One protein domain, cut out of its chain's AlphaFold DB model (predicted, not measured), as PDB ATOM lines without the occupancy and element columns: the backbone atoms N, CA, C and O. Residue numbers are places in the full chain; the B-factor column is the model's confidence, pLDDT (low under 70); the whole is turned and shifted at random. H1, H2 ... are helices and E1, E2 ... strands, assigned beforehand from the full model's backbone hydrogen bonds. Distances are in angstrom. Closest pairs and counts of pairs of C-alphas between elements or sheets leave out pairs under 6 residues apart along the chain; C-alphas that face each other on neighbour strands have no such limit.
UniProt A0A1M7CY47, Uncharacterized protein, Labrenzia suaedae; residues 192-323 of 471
ATOM      1  N   ARG A 192      28.710  17.257  40.763       92.31
ATOM      2  CA  ARG A 192      28.685  17.844  42.100       92.31
ATOM      3  C   ARG A 192      28.008  16.867  43.054       92.31
ATOM      4  O   ARG A 192      26.776  16.837  43.112       92.31
ATOM      5  N   PRO A 193      28.781  16.096  43.830       90.56
ATOM      6  CA  PRO A 193      28.216  15.310  44.906       90.56
ATOM      7  C   PRO A 193      27.615  16.236  45.971       90.56
ATOM      8  O   PRO A 193      28.281  17.162  46.448       90.56
ATOM      9  N   HIS A 194      26.366  16.001  46.363       86.88
ATOM     10  CA  HIS A 194      25.762  16.678  47.506       86.88
ATOM     11  C   HIS A 194      25.309  15.656  48.542       86.88
ATOM     12  O   HIS A 194      24.552  14.734  48.245       86.88
ATOM     13  N   ALA A 195      25.776  15.842  49.774       88.38
ATOM     14  CA  ALA A 195      25.267  15.106  50.916       88.38
ATOM     15  C   ALA A 195      23.874  15.626  51.283       88.38
ATOM     16  O   ALA A 195      23.593  16.823  51.136       88.38
ATOM     17  N   TYR A 196      23.016  14.752  51.784       87.25
ATOM     18  CA  TYR A 196      21.761  15.143  52.405       87.25
ATOM     19  C   TYR A 196      21.413  14.199  53.550       87.25
ATOM     20  O   TYR A 196      21.852  13.049  53.590       87.25
ATOM     21  N   VAL A 197      20.623  14.709  54.489       83.38
ATOM     22  CA  VAL A 197      20.050  13.910  55.568       83.38
ATOM     23  C   VAL A 197      18.606  13.607  55.169       83.38
ATOM     24  O   VAL A 197      17.875  14.550  54.846       83.38
ATOM     25  N   PRO A 198      18.193  12.332  55.113       78.62
ATOM     26  CA  PRO A 198      16.813  11.985  54.801       78.62
ATOM     27  C   PRO A 198      15.849  12.553  55.863       78.62
ATOM     28  O   PRO A 198      16.243  12.722  57.021       78.62
ATOM     29  N   PRO A 199      14.587  12.854  55.498       70.50
ATOM     30  CA  PRO A 199      13.546  13.193  56.468       70.50
ATOM     31  C   PRO A 199      13.416  12.100  57.549       70.50
ATOM     32  O   PRO A 199      13.653  10.931  57.261       70.50
ATOM     33  N   GLN A 200      13.066  12.506  58.775       59.25
ATOM     34  CA  GLN A 200      13.184  11.814  60.080       59.25
ATOM     35  C   GLN A 200      12.493  10.435  60.274       59.25
ATOM     36  O   GLN A 200      12.246  10.042  61.409       59.25
ATOM     37  N   ASP A 201      12.234   9.657  59.225       58.00
ATOM     38  CA  ASP A 201      11.564   8.346  59.317       58.00
ATOM     39  C   ASP A 201      12.532   7.152  59.481       58.00
ATOM     40  O   ASP A 201      12.112   5.994  59.407       58.00
ATOM     41  N   LEU A 202      13.832   7.396  59.688       58.03
ATOM     42  CA  LEU A 202      14.809   6.331  59.947       58.03
ATOM     43  C   LEU A 202      14.948   6.079  61.461       58.03
ATOM     44  O   LEU A 202      15.052   7.044  62.219       58.03
ATOM     45  N   PRO A 203      14.925   4.808  61.906       52.28
ATOM     46  CA  PRO A 203      14.959   4.456  63.322       52.28
ATOM     47  C   PRO A 203      16.238   4.947  64.022       52.28
ATOM     48  O   PRO A 203      17.293   5.064  63.404       52.28
ATOM     49  N   ASP A 204      16.072   5.239  65.314       58.25
ATOM     50  CA  ASP A 204      16.964   5.965  66.226       58.25
ATOM     51  C   ASP A 204      18.452   5.534  66.278       58.25
ATOM     52  O   ASP A 204      18.813   4.384  66.039       58.25
ATOM     53  N   GLU A 205      19.263   6.506  66.724       54.06
ATOM     54  CA  GLU A 205      20.696   6.530  67.102       54.06
ATOM     55  C   GLU A 205      21.768   6.723  66.010       54.06
ATOM     56  O   GLU A 205      22.712   7.485  66.253       54.06
ATOM     57  N   ASP A 206      21.618   6.183  64.798       62.75
ATOM     58  CA  ASP A 206      22.639   6.345  63.749       62.75
ATOM     59  C   ASP A 206      22.347   7.507  62.781       62.75
ATOM     60  O   ASP A 206      21.262   7.651  62.214       62.75
ATOM     61  N   LYS A 207      23.351   8.363  62.544       68.75
ATOM     62  CA  LYS A 207      23.251   9.461  61.568       68.75
ATOM     63  C   LYS A 207      23.401   8.920  60.148       68.75
ATOM     64  O   LYS A 207      24.511   8.820  59.636       68.75
ATOM     65  N   TYR A 208      22.277   8.637  59.500       82.81
ATOM     66  CA  TYR A 208      22.245   8.303  58.078       82.81
ATOM     67  C   TYR A 208      22.491   9.535  57.208       82.81
ATOM     68  O   TYR A 208      21.868  10.585  57.386       82.81
ATOM     69  N   VAL A 209      23.372   9.388  56.222       88.19
ATOM     70  CA  VAL A 209      23.637  10.412  55.209       88.19
ATOM     71  C   VAL A 209      23.553   9.761  53.836       88.19
ATOM     72  O   VAL A 209      24.104   8.685  53.631       88.19
ATOM     73  N   GLY A 210      22.834  10.393  52.911       91.81
ATOM     74  CA  GLY A 210      22.813  10.023  51.495       91.81
ATOM     75  C   GLY A 210      23.656  10.980  50.661       91.81
ATOM     76  O   GLY A 210      23.962  12.094  51.097       91.81
ATOM     77  N   VAL A 211      24.017  10.564  49.448       94.06
ATOM     78  CA  VAL A 211      24.777  11.395  48.502       94.06
ATOM     79  C   VAL A 211      24.127  11.355  47.127       94.06
ATOM     80  O   VAL A 211      23.931  10.287  46.562       94.06
ATOM     81  N   LEU A 212      23.843  12.517  46.549       94.12
ATOM     82  CA  LEU A 212      23.352  12.643  45.179       94.12
ATOM     83  C   LEU A 212      24.456  13.181  44.262       94.12
ATOM     84  O   LEU A 212      25.097  14.184  44.577       94.12
ATOM     85  N   GLY A 213      24.653  12.553  43.108       95.25
ATOM     86  CA  GLY A 213      25.629  12.946  42.096       95.25
ATOM     87  C   GLY A 213      25.036  13.875  41.046       95.25
ATOM     88  O   GLY A 213      24.823  13.454  39.913       95.25
ATOM     89  N   ALA A 214      24.762  15.136  41.386       93.81
ATOM     90  CA  ALA A 214      24.197  16.074  40.415       93.81
ATOM     91  C   ALA A 214      25.126  16.231  39.195       93.81
ATOM     92  O   ALA A 214      26.324  16.465  39.358       93.81
ATOM     93  N   GLY A 215      24.572  16.117  37.985       95.38
ATOM     94  CA  GLY A 215      25.312  16.167  36.718       95.38
ATOM     95  C   GLY A 215      25.668  14.792  36.148       95.38
ATOM     96  O   GLY A 215      25.964  14.692  34.958       95.38
ATOM     97  N   SER A 216      25.567  13.716  36.939       96.88
ATOM     98  CA  SER A 216      25.861  12.360  36.461       96.88
ATOM     99  C   SER A 216      24.957  11.921  35.309       96.88
ATOM    100  O   SER A 216      25.382  11.135  34.470       96.88
ATOM    101  N   GLN A 217      23.737  12.457  35.219       96.00
ATOM    102  CA  GLN A 217      22.779  12.124  34.168       96.00
ATOM    103  C   GLN A 217      23.273  12.488  32.762       96.00
ATOM    104  O   GLN A 217      22.869  11.853  31.789       96.00
ATOM    105  N   TYR A 218      24.190  13.454  32.654       96.31
ATOM    106  CA  TYR A 218      24.835  13.830  31.393       96.31
ATOM    107  C   TYR A 218      26.056  12.961  31.061       96.31
ATOM    108  O   TYR A 218      26.634  13.098  29.991       96.31
ATOM    109  N   LEU A 219      26.440  12.052  31.958       95.69
ATOM    110  CA  LEU A 219      27.547  11.117  31.759       95.69
ATOM    111  C   LEU A 219      27.071   9.668  31.662       95.69
ATOM    112  O   LEU A 219      27.599   8.901  30.872       95.69
ATOM    113  N   THR A 220      26.062   9.277  32.438       95.69
ATOM    114  CA  THR A 220      25.589   7.884  32.514       95.69
ATOM    115  C   THR A 220      24.184   7.691  31.956       95.69
ATOM    116  O   THR A 220      23.760   6.557  31.759       95.69
ATOM    117  N   GLY A 221      23.440   8.780  31.739       94.50
ATOM    118  CA  GLY A 221      22.000   8.737  31.487       94.50
ATOM    119  C   GLY A 221      21.133   8.670  32.736       94.50
ATOM    120  O   GLY A 221      19.923   8.835  32.625       94.50
ATOM    121  N   TYR A 222      21.744   8.505  33.912       96.75
ATOM    122  CA  TYR A 222      21.041   8.360  35.178       96.75
ATOM    123  C   TYR A 222      21.565   9.339  36.223       96.75
ATOM    124  O   TYR A 222      22.764   9.625  36.320       96.75
ATOM    125  N   LEU A 223      20.664   9.820  37.068       96.62
ATOM    126  CA  LEU A 223      21.046  10.497  38.294       96.62
ATOM    127  C   LEU A 223      21.525   9.446  39.306       96.62
ATOM    128  O   LEU A 223      20.760   8.584  39.736       96.62
ATOM    129  N   ILE A 224      22.808   9.492  39.661       97.50
ATOM    130  CA  ILE A 224      23.410   8.525  40.578       97.50
ATOM    131  C   ILE A 224      23.148   8.970  42.008       97.50
ATOM    132  O   ILE A 224      23.396  10.120  42.380       97.50
ATOM    133  N   HIS A 225      22.661   8.041  42.813       96.56
ATOM    134  CA  HIS A 225      22.232   8.297  44.169       96.56
ATOM    135  C   HIS A 225      22.782   7.221  45.102       96.56
ATOM    136  O   HIS A 225      22.398   6.061  45.025       96.56
ATOM    137  N   PHE A 226      23.677   7.601  46.008       96.00
ATOM    138  CA  PHE A 226      24.075   6.753  47.121       96.00
ATOM    139  C   PHE A 226      23.014   6.840  48.216       96.00
ATOM    140  O   PHE A 226      22.840   7.889  48.844       96.00
ATOM    141  N   VAL A 227      22.292   5.736  48.409       93.56
ATOM    142  CA  VAL A 227      21.176   5.643  49.357       93.56
ATOM    143  C   VAL A 227      21.692   5.898  50.776       93.56
ATOM    144  O   VAL A 227      22.782   5.418  51.098       93.56
ATOM    145  N   PRO A 228      20.934   6.613  51.633       91.50
ATOM    146  CA  PRO A 228      21.363   6.902  52.991       91.50
ATOM    147  C   PRO A 228      21.894   5.675  53.734       91.50
ATOM    148  O   PRO A 228      21.232   4.640  53.815       91.50
ATOM    149  N   SER A 229      23.108   5.805  54.263       88.81
ATOM    150  CA  SER A 229      23.839   4.736  54.942       88.81
ATOM    151  C   SER A 229      24.566   5.283  56.172       88.81
ATOM    152  O   SER A 229      24.708   6.497  56.330       88.81
ATOM    153  N   THR A 230      25.022   4.381  57.038       86.81
ATOM    154  CA  THR A 230      25.903   4.677  58.178       86.81
ATOM    155  C   THR A 230      27.378   4.766  57.775       86.81
ATOM    156  O   THR A 230      28.227   5.097  58.602       86.81
ATOM    157  N   ALA A 231      27.704   4.474  56.509       88.44
ATOM    158  CA  ALA A 231      29.058   4.603  55.987       88.44
ATOM    159  C   ALA A 231      29.568   6.058  56.069       88.44
ATOM    160  O   ALA A 231      28.778   6.999  55.947       88.44
ATOM    161  N   PRO A 232      30.889   6.271  56.224       90.06
ATOM    162  CA  PRO A 232      31.473   7.608  56.203       90.06
ATOM    163  C   PRO A 232      31.124   8.373  54.922       90.06
ATOM    164  O   PRO A 232      31.080   7.805  53.828       90.06
ATOM    165  N   LEU A 233      30.919   9.686  55.043       88.50
ATOM    166  CA  LEU A 233      30.576  10.523  53.896       88.50
ATOM    167  C   LEU A 233      31.667  10.484  52.820       88.50
ATOM    168  O   LEU A 233      31.329  10.369  51.645       88.50
ATOM    169  N   GLU A 234      32.951  10.541  53.196       90.06
ATOM    170  CA  GLU A 234      34.045  10.463  52.219       90.06
ATOM    171  C   GLU A 234      33.968   9.179  51.384       90.06
ATOM    172  O   GLU A 234      34.063   9.237  50.161       90.06
ATOM    173  N   PHE A 235      33.679   8.042  52.024       92.19
ATOM    174  CA  PHE A 235      33.511   6.763  51.334       92.19
ATOM    175  C   PHE A 235      32.385   6.820  50.294       92.19
ATOM    176  O   PHE A 235      32.577   6.431  49.143       92.19
ATOM    177  N   MET A 236      31.211   7.339  50.666       92.81
ATOM    178  CA  MET A 236      30.070   7.425  49.747       92.81
ATOM    179  C   MET A 236      30.346   8.364  48.566       92.81
ATOM    180  O   MET A 236      29.951   8.069  47.438       92.81
ATOM    181  N   LEU A 237      31.042   9.479  48.815       92.00
ATOM    182  CA  LEU A 237      31.459  10.426  47.778       92.00
ATOM    183  C   LEU A 237      32.409   9.765  46.772       92.00
ATOM    184  O   LEU A 237      32.178   9.846  45.566       92.00
ATOM    185  N   GLU A 238      33.446   9.086  47.264       92.38
ATOM    186  CA  GLU A 238      34.427   8.394  46.426       92.38
ATOM    187  C   GLU A 238      33.776   7.300  45.582       92.38
ATOM    188  O   GLU A 238      33.990   7.247  44.369       92.38
ATOM    189  N   ARG A 239      32.931   6.462  46.193       94.56
ATOM    190  CA  ARG A 239      32.258   5.360  45.492       94.56
ATOM    191  C   ARG A 239      31.281   5.842  44.437       94.56
ATOM    192  O   ARG A 239      31.184   5.217  43.386       94.56
ATOM    193  N   LEU A 240      30.597   6.960  44.676       95.62
ATOM    194  CA  LEU A 240      29.743   7.573  43.666       95.62
ATOM    195  C   LEU A 240      30.559   8.013  42.444       95.62
ATOM    196  O   LEU A 240      30.172   7.710  41.316       95.62
ATOM    197  N   LEU A 241      31.681   8.707  42.655       94.56
ATOM    198  CA  LEU A 241      32.530   9.171  41.553       94.56
ATOM    199  C   LEU A 241      33.151   7.994  40.795       94.56
ATOM    200  O   LEU A 241      33.077   7.956  39.570       94.56
ATOM    201  N   GLN A 242      33.666   6.993  41.510       94.06
ATOM    202  CA  GLN A 242      34.241   5.781  40.919       94.06
ATOM    203  C   GLN A 242      33.214   4.966  40.136       94.06
ATOM    204  O   GLN A 242      33.539   4.423  39.082       94.06
ATOM    205  N   PHE A 243      31.968   4.901  40.612       95.88
ATOM    206  CA  PHE A 243      30.885   4.272  39.868       95.88
ATOM    207  C   PHE A 243      30.660   4.966  38.519       95.88
ATOM    208  O   PHE A 243      30.528   4.297  37.492       95.88
ATOM    209  N   VAL A 244      30.657   6.304  38.497       95.69
ATOM    210  CA  VAL A 244      30.513   7.060  37.246       95.69
ATOM    211  C   VAL A 244      31.739   6.895  36.348       95.69
ATOM    212  O   VAL A 244      31.551   6.634  35.161       95.69
ATOM    213  N   SER A 245      32.962   6.940  36.891       93.38
ATOM    214  CA  SER A 245      34.188   6.631  36.134       93.38
ATOM    215  C   SER A 245      34.121   5.252  35.485       93.38
ATOM    216  O   SER A 245      34.475   5.105  34.323       93.38
ATOM    217  N   LEU A 246      33.644   4.236  36.209       92.94
ATOM    218  CA  LEU A 246      33.525   2.880  35.681       92.94
ATOM    219  C   LEU A 246      32.476   2.791  34.562       92.94
ATOM    220  O   LEU A 246      32.694   2.087  33.577       92.94
ATOM    221  N   CYS A 247      31.352   3.502  34.689       93.94
ATOM    222  CA  CYS A 247      30.337   3.563  33.635       93.94
ATOM    223  C   CYS A 247      30.861   4.260  32.371       93.94
ATOM    224  O   CYS A 247      30.586   3.796  31.264       93.94
ATOM    225  N   ASP A 248      31.619   5.347  32.536       91.06
ATOM    226  CA  ASP A 248      32.284   6.053  31.438       91.06
ATOM    227  C   ASP A 248      33.327   5.151  30.768       91.06
ATOM    228  O   ASP A 248      33.273   4.914  29.565       91.06
ATOM    229  N   LEU A 249      34.193   4.515  31.557       90.12
ATOM    230  CA  LEU A 249      35.208   3.588  31.067       90.12
ATOM    231  C   LEU A 249      34.606   2.427  30.257       90.12
ATOM    232  O   LEU A 249      35.106   2.068  29.196       90.12
ATOM    233  N   ARG A 250      33.499   1.854  30.738       90.19
ATOM    234  CA  ARG A 250      32.779   0.764  30.061       90.19
ATOM    235  C   ARG A 250      31.888   1.236  28.915       90.19
ATOM    236  O   ARG A 250      31.352   0.397  28.191       90.19
ATOM    237  N   GLN A 251      31.654   2.544  28.796       90.56
ATOM    238  CA  GLN A 251      30.647   3.136  27.911       90.56
ATOM    239  C   GLN A 251      29.248   2.505  28.089       90.56
ATOM    240  O   GLN A 251      28.452   2.439  27.143       90.56
ATOM    241  N   ALA A 252      28.955   2.027  29.301       92.00
ATOM    242  CA  ALA A 252      27.731   1.328  29.667       92.00
ATOM    243  C   ALA A 252      27.521   1.360  31.185       92.00
ATOM    244  O   ALA A 252      28.465   1.191  31.958       92.00
ATOM    245  N   VAL A 253      26.263   1.495  31.610       94.00
ATOM    246  CA  VAL A 253      25.888   1.345  33.020       94.00
ATOM    247  C   VAL A 253      25.889  -0.119  33.442       94.00
ATOM    248  O   VAL A 253      25.699  -1.030  32.631       94.00
ATOM    249  N   ILE A 254      26.095  -0.351  34.733       93.38
ATOM    250  CA  ILE A 254      26.004  -1.690  35.308       93.38
ATOM    251  C   ILE A 254      24.516  -2.096  35.418       93.38
ATOM    252  O   ILE A 254      23.699  -1.254  35.810       93.38
ATOM    253  N   PRO A 255      24.148  -3.345  35.066       93.38
ATOM    254  CA  PRO A 255      22.768  -3.827  35.138       93.38
ATOM    255  C   PRO A 255      22.111  -3.690  36.519       93.38
ATOM    256  O   PRO A 255      22.779  -3.674  37.553       93.38
ATOM    257  N   ASP A 256      20.779  -3.609  36.529       93.94
ATOM    258  CA  ASP A 256      19.985  -3.652  37.761       93.94
ATOM    259  C   ASP A 256      20.200  -4.973  38.511       93.94
ATOM    260  O   ASP A 256      20.256  -6.047  37.914       93.94
ATOM    261  N   GLY A 257      20.320  -4.890  39.835       90.25
ATOM    262  CA  GLY A 257      20.534  -6.040  40.706       90.25
ATOM    263  C   GLY A 257      21.989  -6.496  40.828       90.25
ATOM    264  O   GLY A 257      22.286  -7.202  41.795       90.25
ATOM    265  N   ASP A 258      22.889  -6.071  39.938       92.75
ATOM    266  CA  ASP A 258      24.324  -6.358  40.034       92.75
ATOM    267  C   ASP A 258      24.990  -5.569  41.176       92.75
ATOM    268  O   ASP A 258      24.382  -4.715  41.834       92.75
ATOM    269  N   THR A 259      26.261  -5.881  41.443       92.06
ATOM    270  CA  THR A 259      27.053  -5.228  42.491       92.06
ATOM    271  C   THR A 259      28.311  -4.570  41.948       92.06
ATOM    272  O   THR A 259      28.951  -5.075  41.029       92.06
ATOM    273  N   PHE A 260      28.694  -3.480  42.597       92.06
ATOM    274  CA  PHE A 260      29.936  -2.748  42.402       92.06
ATOM    275  C   PHE A 260      30.726  -2.706  43.720       92.06
ATOM    276  O   PHE A 260      30.134  -2.718  44.797       92.06
ATOM    277  N   GLY A 261      32.052  -2.662  43.636       89.56
ATOM    278  CA  GLY A 261      32.954  -2.515  44.777       89.56
ATOM    279  C   GLY A 261      34.396  -2.407  44.291       89.56
ATOM    280  O   GLY A 261      34.712  -2.888  43.201       89.56
ATOM    281  N   ILE A 262      35.266  -1.760  45.069       85.62
ATOM    282  CA  ILE A 262      36.706  -1.708  44.746       85.62
ATOM    283  C   ILE A 262      37.382  -3.045  45.042       85.62
ATOM    284  O   ILE A 262      38.310  -3.444  44.340       85.62
ATOM    285  N   ASP A 263      36.932  -3.726  46.090       83.25
ATOM    286  CA  ASP A 263      37.529  -4.964  46.560       83.25
ATOM    287  C   ASP A 263      36.456  -6.032  46.840       83.25
ATOM    288  O   ASP A 263      35.283  -5.702  47.030       83.25
ATOM    289  N   PRO A 264      36.829  -7.324  46.895       79.19
ATOM    290  CA  PRO A 264      35.868  -8.412  47.101       79.19
ATOM    291  C   PRO A 264      35.121  -8.373  48.445       79.19
ATOM    292  O   PRO A 264      34.128  -9.085  48.617       79.19
ATOM    293  N   SER A 265      35.613  -7.597  49.416       82.81
ATOM    294  CA  SER A 265      34.997  -7.415  50.732       82.81
ATOM    295  C   SER A 265      33.965  -6.280  50.764       82.81
ATOM    296  O   SER A 265      33.261  -6.112  51.765       82.81
ATOM    297  N   GLU A 266      33.827  -5.549  49.658       89.19
ATOM    298  CA  GLU A 266      32.888  -4.455  49.470       89.19
ATOM    299  C   GLU A 266      31.830  -4.819  48.421       89.19
ATOM    300  O   GLU A 266      32.140  -5.265  47.318       89.19
ATOM    301  N   ARG A 267      30.551  -4.633  48.760       90.12
ATOM    302  CA  ARG A 267      29.436  -4.845  47.831       90.12
ATOM    303  C   ARG A 267      28.427  -3.721  47.944       90.12
ATOM    304  O   ARG A 267      27.770  -3.555  48.974       90.12
ATOM    305  N   ILE A 268      28.265  -3.006  46.844       93.69
ATOM    306  CA  ILE A 268      27.275  -1.961  46.639       93.69
ATOM    307  C   ILE A 268      26.310  -2.475  45.576       93.69
ATOM    308  O   ILE A 268      26.686  -2.617  44.414       93.69
ATOM    309  N   ARG A 269      25.076  -2.799  45.969       94.88
ATOM    310  CA  ARG A 269      24.040  -3.244  45.036       94.88
ATOM    311  C   ARG A 269      23.451  -2.067  44.284       94.88
ATOM    312  O   ARG A 269      23.261  -0.986  44.839       94.88
ATOM    313  N   ILE A 270      23.146  -2.321  43.024       96.56
ATOM    314  CA  ILE A 270      22.685  -1.333  42.066       96.56
ATOM    315  C   ILE A 270      21.197  -1.544  41.857       96.56
ATOM    316  O   ILE A 270      20.767  -2.660  41.566       96.56
ATOM    317  N   HIS A 271      20.422  -0.478  42.019       96.88
ATOM    318  CA  HIS A 271      18.995  -0.501  41.752       96.88
ATOM    319  C   HIS A 271      18.581   0.620  40.797       96.88
ATOM    320  O   HIS A 271      18.807   1.794  41.083       96.88
ATOM    321  N   HIS A 272      17.983   0.260  39.667       96.62
ATOM    322  CA  HIS A 272      17.474   1.189  38.664       96.62
ATOM    323  C   HIS A 272      16.042   1.579  39.021       96.62
ATOM    324  O   HIS A 272      15.159   0.731  39.139       96.62
ATOM    325  N   GLU A 273      15.803   2.874  39.165       95.75
ATOM    326  CA  GLU A 273      14.506   3.442  39.506       95.75
ATOM    327  C   GLU A 273      14.043   4.359  38.375       95.75
ATOM    328  O   GLU A 273      14.727   5.317  38.003       95.75
ATOM    329  N   LYS A 274      12.856   4.069  37.835       93.19
ATOM    330  CA  LYS A 274      12.219   4.936  36.843       93.19
ATOM    331  C   LYS A 274      11.599   6.144  37.523       93.19
ATOM    332  O   LYS A 274      10.892   5.998  38.518       93.19
ATOM    333  N   THR A 275      11.811   7.311  36.940       91.38
ATOM    334  CA  THR A 275      11.237   8.572  37.420       91.38
ATOM    335  C   THR A 275      10.150   9.080  36.471       91.38
ATOM    336  O   THR A 275       9.735   8.387  35.537       91.38
ATOM    337  N   SER A 276       9.605  10.268  36.742       85.88
ATOM    338  CA  SER A 276       8.669  10.909  35.817       85.88
ATOM    339  C   SER A 276       9.343  11.213  34.472       85.88
ATOM    340  O   SER A 276      10.541  11.466  34.461       85.88
ATOM    341  N   PRO A 277       8.597  11.295  33.353       75.44
ATOM    342  CA  PRO A 277       9.171  11.545  32.025       75.44
ATOM    343  C   PRO A 277      10.050  12.800  31.904       75.44
ATOM    344  O   PRO A 277      10.916  12.846  31.035       75.44
ATOM    345  N   ASP A 278       9.819  13.797  32.761       79.81
ATOM    346  CA  ASP A 278      10.542  15.073  32.775       79.81
ATOM    347  C   ASP A 278      11.767  15.065  33.716       79.81
ATOM    348  O   ASP A 278      12.469  16.070  33.835       79.81
ATOM    349  N   GLU A 279      12.034  13.946  34.394       87.31
ATOM    350  CA  GLU A 279      13.161  13.766  35.313       87.31
ATOM    351  C   GLU A 279      14.111  12.665  34.809       87.31
ATOM    352  O   GLU A 279      13.692  11.749  34.097       87.31
ATOM    353  N   PRO A 280      15.414  12.746  35.132       91.38
ATOM    354  CA  PRO A 280      16.336  11.660  34.846       91.38
ATOM    355  C   PRO A 280      16.036  10.459  35.745       91.38
ATOM    356  O   PRO A 280      15.974  10.594  36.972       91.38
ATOM    357  N   ASP A 281      15.952   9.277  35.131       94.75
ATOM    358  CA  ASP A 281      15.930   8.005  35.852       94.75
ATOM    359  C   ASP A 281      17.119   7.909  36.816       94.75
ATOM    360  O   ASP A 281      18.175   8.523  36.618       94.75
ATOM    361  N   ARG A 282      16.950   7.146  37.894       96.31
ATOM    362  CA  ARG A 282      17.915   7.086  38.992       96.31
ATOM    363  C   ARG A 282      18.585   5.728  39.064       96.31
ATOM    364  O   ARG A 282      17.956   4.696  38.850       96.31
ATOM    365  N   ILE A 283      19.863   5.736  39.427       97.75
ATOM    366  CA  ILE A 283      20.566   4.536  39.881       97.75
ATOM    367  C   ILE A 283      20.888   4.723  41.355       97.75
ATOM    368  O   ILE A 283      21.677   5.590  41.736       97.75
ATOM    369  N   ASN A 284      20.273   3.879  42.170       97.25
ATOM    370  CA  ASN A 284      20.450   3.817  43.604       97.25
ATOM    371  C   ASN A 284      21.585   2.839  43.943       97.25
ATOM    372  O   ASN A 284      21.511   1.647  43.643       97.25
ATOM    373  N   LEU A 285      22.628   3.352  44.587       97.19
ATOM    374  CA  LEU A 285      23.755   2.602  45.119       97.19
ATOM    375  C   LEU A 285      23.472   2.282  46.589       97.19
ATOM    376  O   LEU A 285      23.405   3.186  47.423       97.19
ATOM    377  N   LYS A 286      23.282   1.000  46.905       94.50
ATOM    378  CA  LYS A 286      22.989   0.523  48.260       94.50
ATOM    379  C   LYS A 286      24.141  -0.319  48.788       94.50
ATOM    380  O   LYS A 286      24.408  -1.400  48.271       94.50
ATOM    381  N   LEU A 287      24.790   0.143  49.850       92.19
ATOM    382  CA  LEU A 287      25.834  -0.627  50.523       92.19
ATOM    383  C   LEU A 287      25.231  -1.866  51.208       92.19
ATOM    384  O   LEU A 287      24.402  -1.738  52.106       92.19
ATOM    385  N   GLU A 288      25.641  -3.059  50.777       89.31
ATOM    386  CA  GLU A 288      25.203  -4.345  51.345       89.31
ATOM    387  C   GLU A 288      26.287  -5.036  52.162       89.31
ATOM    388  O   GLU A 288      25.977  -5.785  53.086       89.31
ATOM    389  N   MET A 289      27.551  -4.829  51.800       85.88
ATOM    390  CA  MET A 289      28.683  -5.444  52.474       85.88
ATOM    391  C   MET A 289      29.861  -4.486  52.488       85.88
ATOM    392  O   MET A 289      30.202  -3.896  51.466       85.88
ATOM    393  N   SER A 290      30.495  -4.358  53.642       86.12
ATOM    394  CA  SER A 290      31.803  -3.733  53.775       86.12
ATOM    395  C   SER A 290      32.454  -4.250  55.045       86.12
ATOM    396  O   SER A 290      32.010  -3.934  56.153       86.12
ATOM    397  N   ALA A 291      33.523  -5.032  54.891       81.50
ATOM    398  CA  ALA A 291      34.299  -5.509  56.030       81.50
ATOM    399  C   ALA A 291      34.887  -4.343  56.846       81.50
ATOM    400  O   ALA A 291      34.905  -4.406  58.074       81.50
ATOM    401  N   ALA A 292      35.290  -3.258  56.174       81.94
ATOM    402  CA  ALA A 292      35.862  -2.064  56.798       81.94
ATOM    403  C   ALA A 292      34.902  -1.371  57.780       81.94
ATOM    404  O   ALA A 292      35.349  -0.776  58.758       81.94
ATOM    405  N   PHE A 293      33.592  -1.480  57.547       81.19
ATOM    406  CA  PHE A 293      32.559  -0.871  58.389       81.19
ATOM    407  C   PHE A 293      31.768  -1.900  59.205       81.19
ATOM    408  O   PHE A 293      30.730  -1.572  59.770       81.19
ATOM    409  N   GLY A 294      32.227  -3.157  59.251       76.69
ATOM    410  CA  GLY A 294      31.531  -4.236  59.956       76.69
ATOM    411  C   GLY A 294      30.163  -4.595  59.362       76.69
ATOM    412  O   GLY A 294      29.366  -5.258  60.022       76.69
ATOM    413  N   ILE A 295      29.879  -4.182  58.123       78.38
ATOM    414  CA  ILE A 295      28.618  -4.465  57.433       78.38
ATOM    415  C   ILE A 295      28.739  -5.846  56.792       78.38
ATOM    416  O   ILE A 295      29.410  -6.029  55.772       78.38
ATOM    417  N   ILE A 296      28.098  -6.835  57.414       78.06
ATOM    418  CA  ILE A 296      28.129  -8.228  56.964       78.06
ATOM    419  C   ILE A 296      26.990  -8.452  55.968       78.06
ATOM    420  O   ILE A 296      25.816  -8.447  56.333       78.06
ATOM    421  N   GLY A 297      27.356  -8.677  54.709       70.50
ATOM    422  CA  GLY A 297      26.419  -8.982  53.634       70.50
ATOM    423  C   GLY A 297      26.103 -10.477  53.505       70.50
ATOM    424  O   GLY A 297      26.743 -11.326  54.139       70.50
ATOM    425  N   PRO A 298      25.130 -10.835  52.652       66.81
ATOM    426  CA  PRO A 298      24.782 -12.226  52.387       66.81
ATOM    427  C   PRO A 298      25.960 -12.986  51.756       66.81
ATOM    428  O   PRO A 298      26.611 -12.507  50.824       66.81
ATOM    429  N   LYS A 299      26.218 -14.209  52.236       66.50
ATOM    430  CA  LYS A 299      27.253 -15.118  51.704       66.50
ATOM    431  C   LYS A 299      26.792 -15.808  50.414       66.50
ATOM    432  O   LYS A 299      26.761 -17.030  50.334       66.50
ATOM    433  N   THR A 300      26.394 -15.028  49.418       68.38
ATOM    434  CA  THR A 300      26.018 -15.556  48.103       68.38
ATOM    435  C   THR A 300      27.276 -15.733  47.245       68.38
ATOM    436  O   THR A 300      28.125 -14.830  47.258       68.38
ATOM    437  N   PRO A 301      27.430 -16.858  46.518       68.50
ATOM    438  CA  PRO A 301      28.491 -17.013  45.531       68.50
ATOM    439  C   PRO A 301      28.320 -15.991  44.406       68.50
ATOM    440  O   PRO A 301      27.197 -15.736  43.973       68.50
ATOM    441  N   MET A 302      29.414 -15.398  43.935       69.81
ATOM    442  CA  MET A 302      29.369 -14.352  42.910       69.81
ATOM    443  C   MET A 302      30.552 -14.444  41.958       69.81
ATOM    444  O   MET A 302      31.665 -14.781  42.366       69.81
ATOM    445  N   VAL A 303      30.297 -14.099  40.700       76.25
ATOM    446  CA  VAL A 303      31.329 -13.846  39.695       76.25
ATOM    447  C   VAL A 303      31.801 -12.404  39.866       76.25
ATOM    448  O   VAL A 303      30.999 -11.481  39.749       76.25
ATOM    449  N   ASN A 304      33.087 -12.213  40.129       80.88
ATOM    450  CA  ASN A 304      33.722 -10.904  40.178       80.88
ATOM    451  C   ASN A 304      34.412 -10.641  38.841       80.88
ATOM    452  O   ASN A 304      35.142 -11.501  38.348       80.88
ATOM    453  N   LEU A 305      34.191  -9.455  38.280       83.25
ATOM    454  CA  LEU A 305      34.872  -8.976  37.081       83.25
ATOM    455  C   LEU A 305      35.777  -7.814  37.479       83.25
ATOM    456  O   LEU A 305      35.293  -6.808  37.998       83.25
ATOM    457  N   GLN A 306      37.075  -7.950  37.231       83.50
ATOM    458  CA  GLN A 306      38.036  -6.873  37.418       83.50
ATOM    459  C   GLN A 306      38.295  -6.183  36.085       83.50
ATOM    460  O   GLN A 306      38.595  -6.837  35.086       83.50
ATOM    461  N   TYR A 307      38.190  -4.857  36.085       82.44
ATOM    462  CA  TYR A 307      38.373  -4.037  34.894       82.44
ATOM    463  C   TYR A 307      39.760  -3.391  34.882       82.44
ATOM    464  O   TYR A 307      40.227  -2.882  35.903       82.44
ATOM    465  N   GLY A 308      40.411  -3.422  33.721       80.50
ATOM    466  CA  GLY A 308      41.649  -2.697  33.447       80.50
ATOM    467  C   GLY A 308      41.393  -1.220  33.157       80.50
ATOM    468  O   GLY A 308      40.250  -0.789  33.033       80.50
ATOM    469  N   LEU A 309      42.466  -0.440  33.004       80.06
ATOM    470  CA  LEU A 309      42.395   1.000  32.701       80.06
ATOM    471  C   LEU A 309      41.803   1.320  31.319       80.06
ATOM    472  O   LEU A 309      41.484   2.469  31.046       80.06
ATOM    473  N   ASP A 310      41.678   0.319  30.452       78.25
ATOM    474  CA  ASP A 310      41.061   0.404  29.127       78.25
ATOM    475  C   ASP A 310      39.599  -0.083  29.117       78.25
ATOM    476  O   ASP A 310      38.973  -0.147  28.061       78.25
ATOM    477  N   GLY A 311      39.053  -0.453  30.282       74.12
ATOM    478  CA  GLY A 311      37.696  -0.981  30.420       74.12
ATOM    479  C   GLY A 311      37.543  -2.444  30.015       74.12
ATOM    480  O   GLY A 311      36.430  -2.973  30.075       74.12
ATOM    481  N   SER A 312      38.632  -3.120  29.636       80.19
ATOM    482  CA  SER A 312      38.622  -4.558  29.382       80.19
ATOM    483  C   SER A 312      38.513  -5.343  30.691       80.19
ATOM    484  O   SER A 312      38.964  -4.899  31.748       80.19
ATOM    485  N   VAL A 313      37.891  -6.523  30.636       83.25
ATOM    486  CA  VAL A 313      37.897  -7.452  31.772       83.25
ATOM    487  C   VAL A 313      39.276  -8.102  31.827       83.25
ATOM    488  O   VAL A 313      39.637  -8.864  30.932       83.25
ATOM    489  N   VAL A 314      40.037  -7.787  32.871       85.25
ATOM    490  CA  VAL A 314      41.394  -8.306  33.102       85.25
ATOM    491  C   VAL A 314      41.347  -9.622  33.864       85.25
ATOM    492  O   VAL A 314      42.139 -10.521  33.597       85.25
ATOM    493  N   GLU A 315      40.402  -9.753  34.793       83.31
ATOM    494  CA  GLU A 315      40.278 -10.936  35.634       83.31
ATOM    495  C   GLU A 315      38.808 -11.267  35.887       83.31
ATOM    496  O   GLU A 315      37.964 -10.383  36.050       83.31
ATOM    497  N   GLN A 316      38.505 -12.563  35.923       83.94
ATOM    498  CA  GLN A 316      37.199 -13.082  36.288       83.94
ATOM    499  C   GLN A 316      37.384 -14.156  37.359       83.94
ATOM    500  O   GLN A 316      37.911 -15.227  37.076       83.94
ATOM    501  N   THR A 317      36.914 -13.891  38.577       77.25
ATOM    502  CA  THR A 317      36.998 -14.845  39.695       77.25
ATOM    503  C   THR A 317      35.613 -15.225  40.200       77.25
ATOM    504  O   THR A 317      34.641 -14.502  39.995       77.25
ATOM    505  N   MET A 318      35.495 -16.369  40.876       72.88
ATOM    506  CA  MET A 318      34.298 -16.719  41.646       72.88
ATOM    507  C   MET A 318      34.611 -16.664  43.140       72.88
ATOM    508  O   MET A 318      35.510 -17.348  43.623       72.88
ATOM    509  N   SER A 319      33.841 -15.872  43.883       67.75
ATOM    510  CA  SER A 319      33.906 -15.797  45.346       67.75
ATOM    511  C   SER A 319      32.715 -16.516  45.977       67.75
ATOM    512  O   SER A 319      31.647 -16.593  45.377       67.75
ATOM    513  N   GLY A 320      32.882 -17.067  47.183       57.59
ATOM    514  CA  GLY A 320      31.791 -17.714  47.930       57.59
ATOM    515  C   GLY A 320      31.406 -19.121  47.460       57.59
ATOM    516  O   GLY A 320      30.606 -19.772  48.125       57.59
ATOM    517  N   ALA A 321      32.012 -19.632  46.386       50.66
ATOM    518  CA  ALA A 321      31.949 -21.043  46.015       50.66
ATOM    519  C   ALA A 321      32.905 -21.866  46.898       50.66
ATOM    520  O   ALA A 321      33.938 -22.365  46.452       50.66
ATOM    521  N   GLY A 322      32.590 -21.973  48.189       49.03
ATOM    522  CA  GLY A 322      33.170 -23.041  48.993       49.03
ATOM    523  C   GLY A 322      32.691 -24.375  48.424       49.03
ATOM    524  O   GLY A 322      31.495 -24.554  48.216       49.03
ATOM    525  N   LYS A 323      33.604 -25.326  48.191       50.16
ATOM    526  CA  LYS A 323      33.222 -26.722  47.893       50.16
ATOM    527  C   LYS A 323      32.352 -27.332  48.998       50.16
ATOM    528  O   LYS A 323      31.651 -28.303  48.750       50.16
TER     529      LYS A 323
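This is residues 192 to 323 of the 471 residues of an uncharacterized protein of Labrenzia suaedae (UniProt A0A1M7CY47). A strongly twisted sheet of five strands, E1 to E5, has the long helix H2 packed over one of its faces, and a separate two-stranded hairpin, E6 and E7, stands off at one end of the longest axis. The short helix H1 lies near the last residues of H2, and residues 259 to 260 pair beside E4. The printed part has 132 residues with two named helices and seven named strands, in the order E1, E2, H1, E3, H2, E4, E5, E6, E7; the class is mixed. The large sheet is mixed, in the order E1, E2, E3, E5, E4, and the small one is antiparallel. The whole is compact, with a radius of gyration of the C-alphas of 15.3 A and spans of 45 by 36 by 24 A.

In the large sheet, E1 is residues 192 to 196, from C-alpha 192 at (28.685, 17.844, 42.100), E2 is 209 to 214, and E3 is 223 to 229, 17.8 A long. E5, residues 282 to 290, is 23.0 A long, and E4, residues 266 to 273, is 22.4 A. H2, residues 233 to 250, runs 25.8 A to C-alpha 250 at (32.779, 0.764, 30.061). H1 is residues 217 to 220. E6 is residues 302 to 307, and E7, residues 313 to 319, ends at C-alpha 319 at (33.906, -15.797, 45.346).

E1 and E2 form an antiparallel hairpin, with N 194 and O 212 at 2.8 A. E2 and E3 are antiparallel, with N 213 and O 224 at 2.8 A. E3 and E5 are parallel at 36 degrees, with N 285 and O 225 at 2.8 A. E5 and E4 form an antiparallel hairpin, with N 271 and O 284 at 2.9 A. From edge to edge the strands' lines turn by 87 degrees. H2 is on the sheet, making two layers, a helix on one face of a sheet, at a height over the sheet of 6.9 A. It lies over E3 and only just over E2, on which 3 of its C-alphas fall; its closest C-alphas to E3 are those of Met 236 and Phe 226, 6.6 A apart. On the local plane it stands at 32 degrees to E3, only just slantwise to the strands. With residues 244 to 248 alone H2 touches H1, the closest C-alphas being those of Cys 247 and Thr 220, 6.5 A apart. H1 only grazes the sheet. E6 and E7 form an antiparallel hairpin, with N 304 and O 317 at 2.8 A; E6 is apart from E4 and E5. Every O i to N i+4 pair of H2 is within hydrogen-bond range; H1 is too short for one.

The C-alphas farthest apart, those of Asp 278 and Lys 323, are 49.9 A apart. The printed part has no cut. The links E1 to E2, H2 to E4 and E5 to E6 are long. The mean pLDDT of the printed part is 85.1; residues 200 to 207, 298 to 302 and 319 to 323 are under 70.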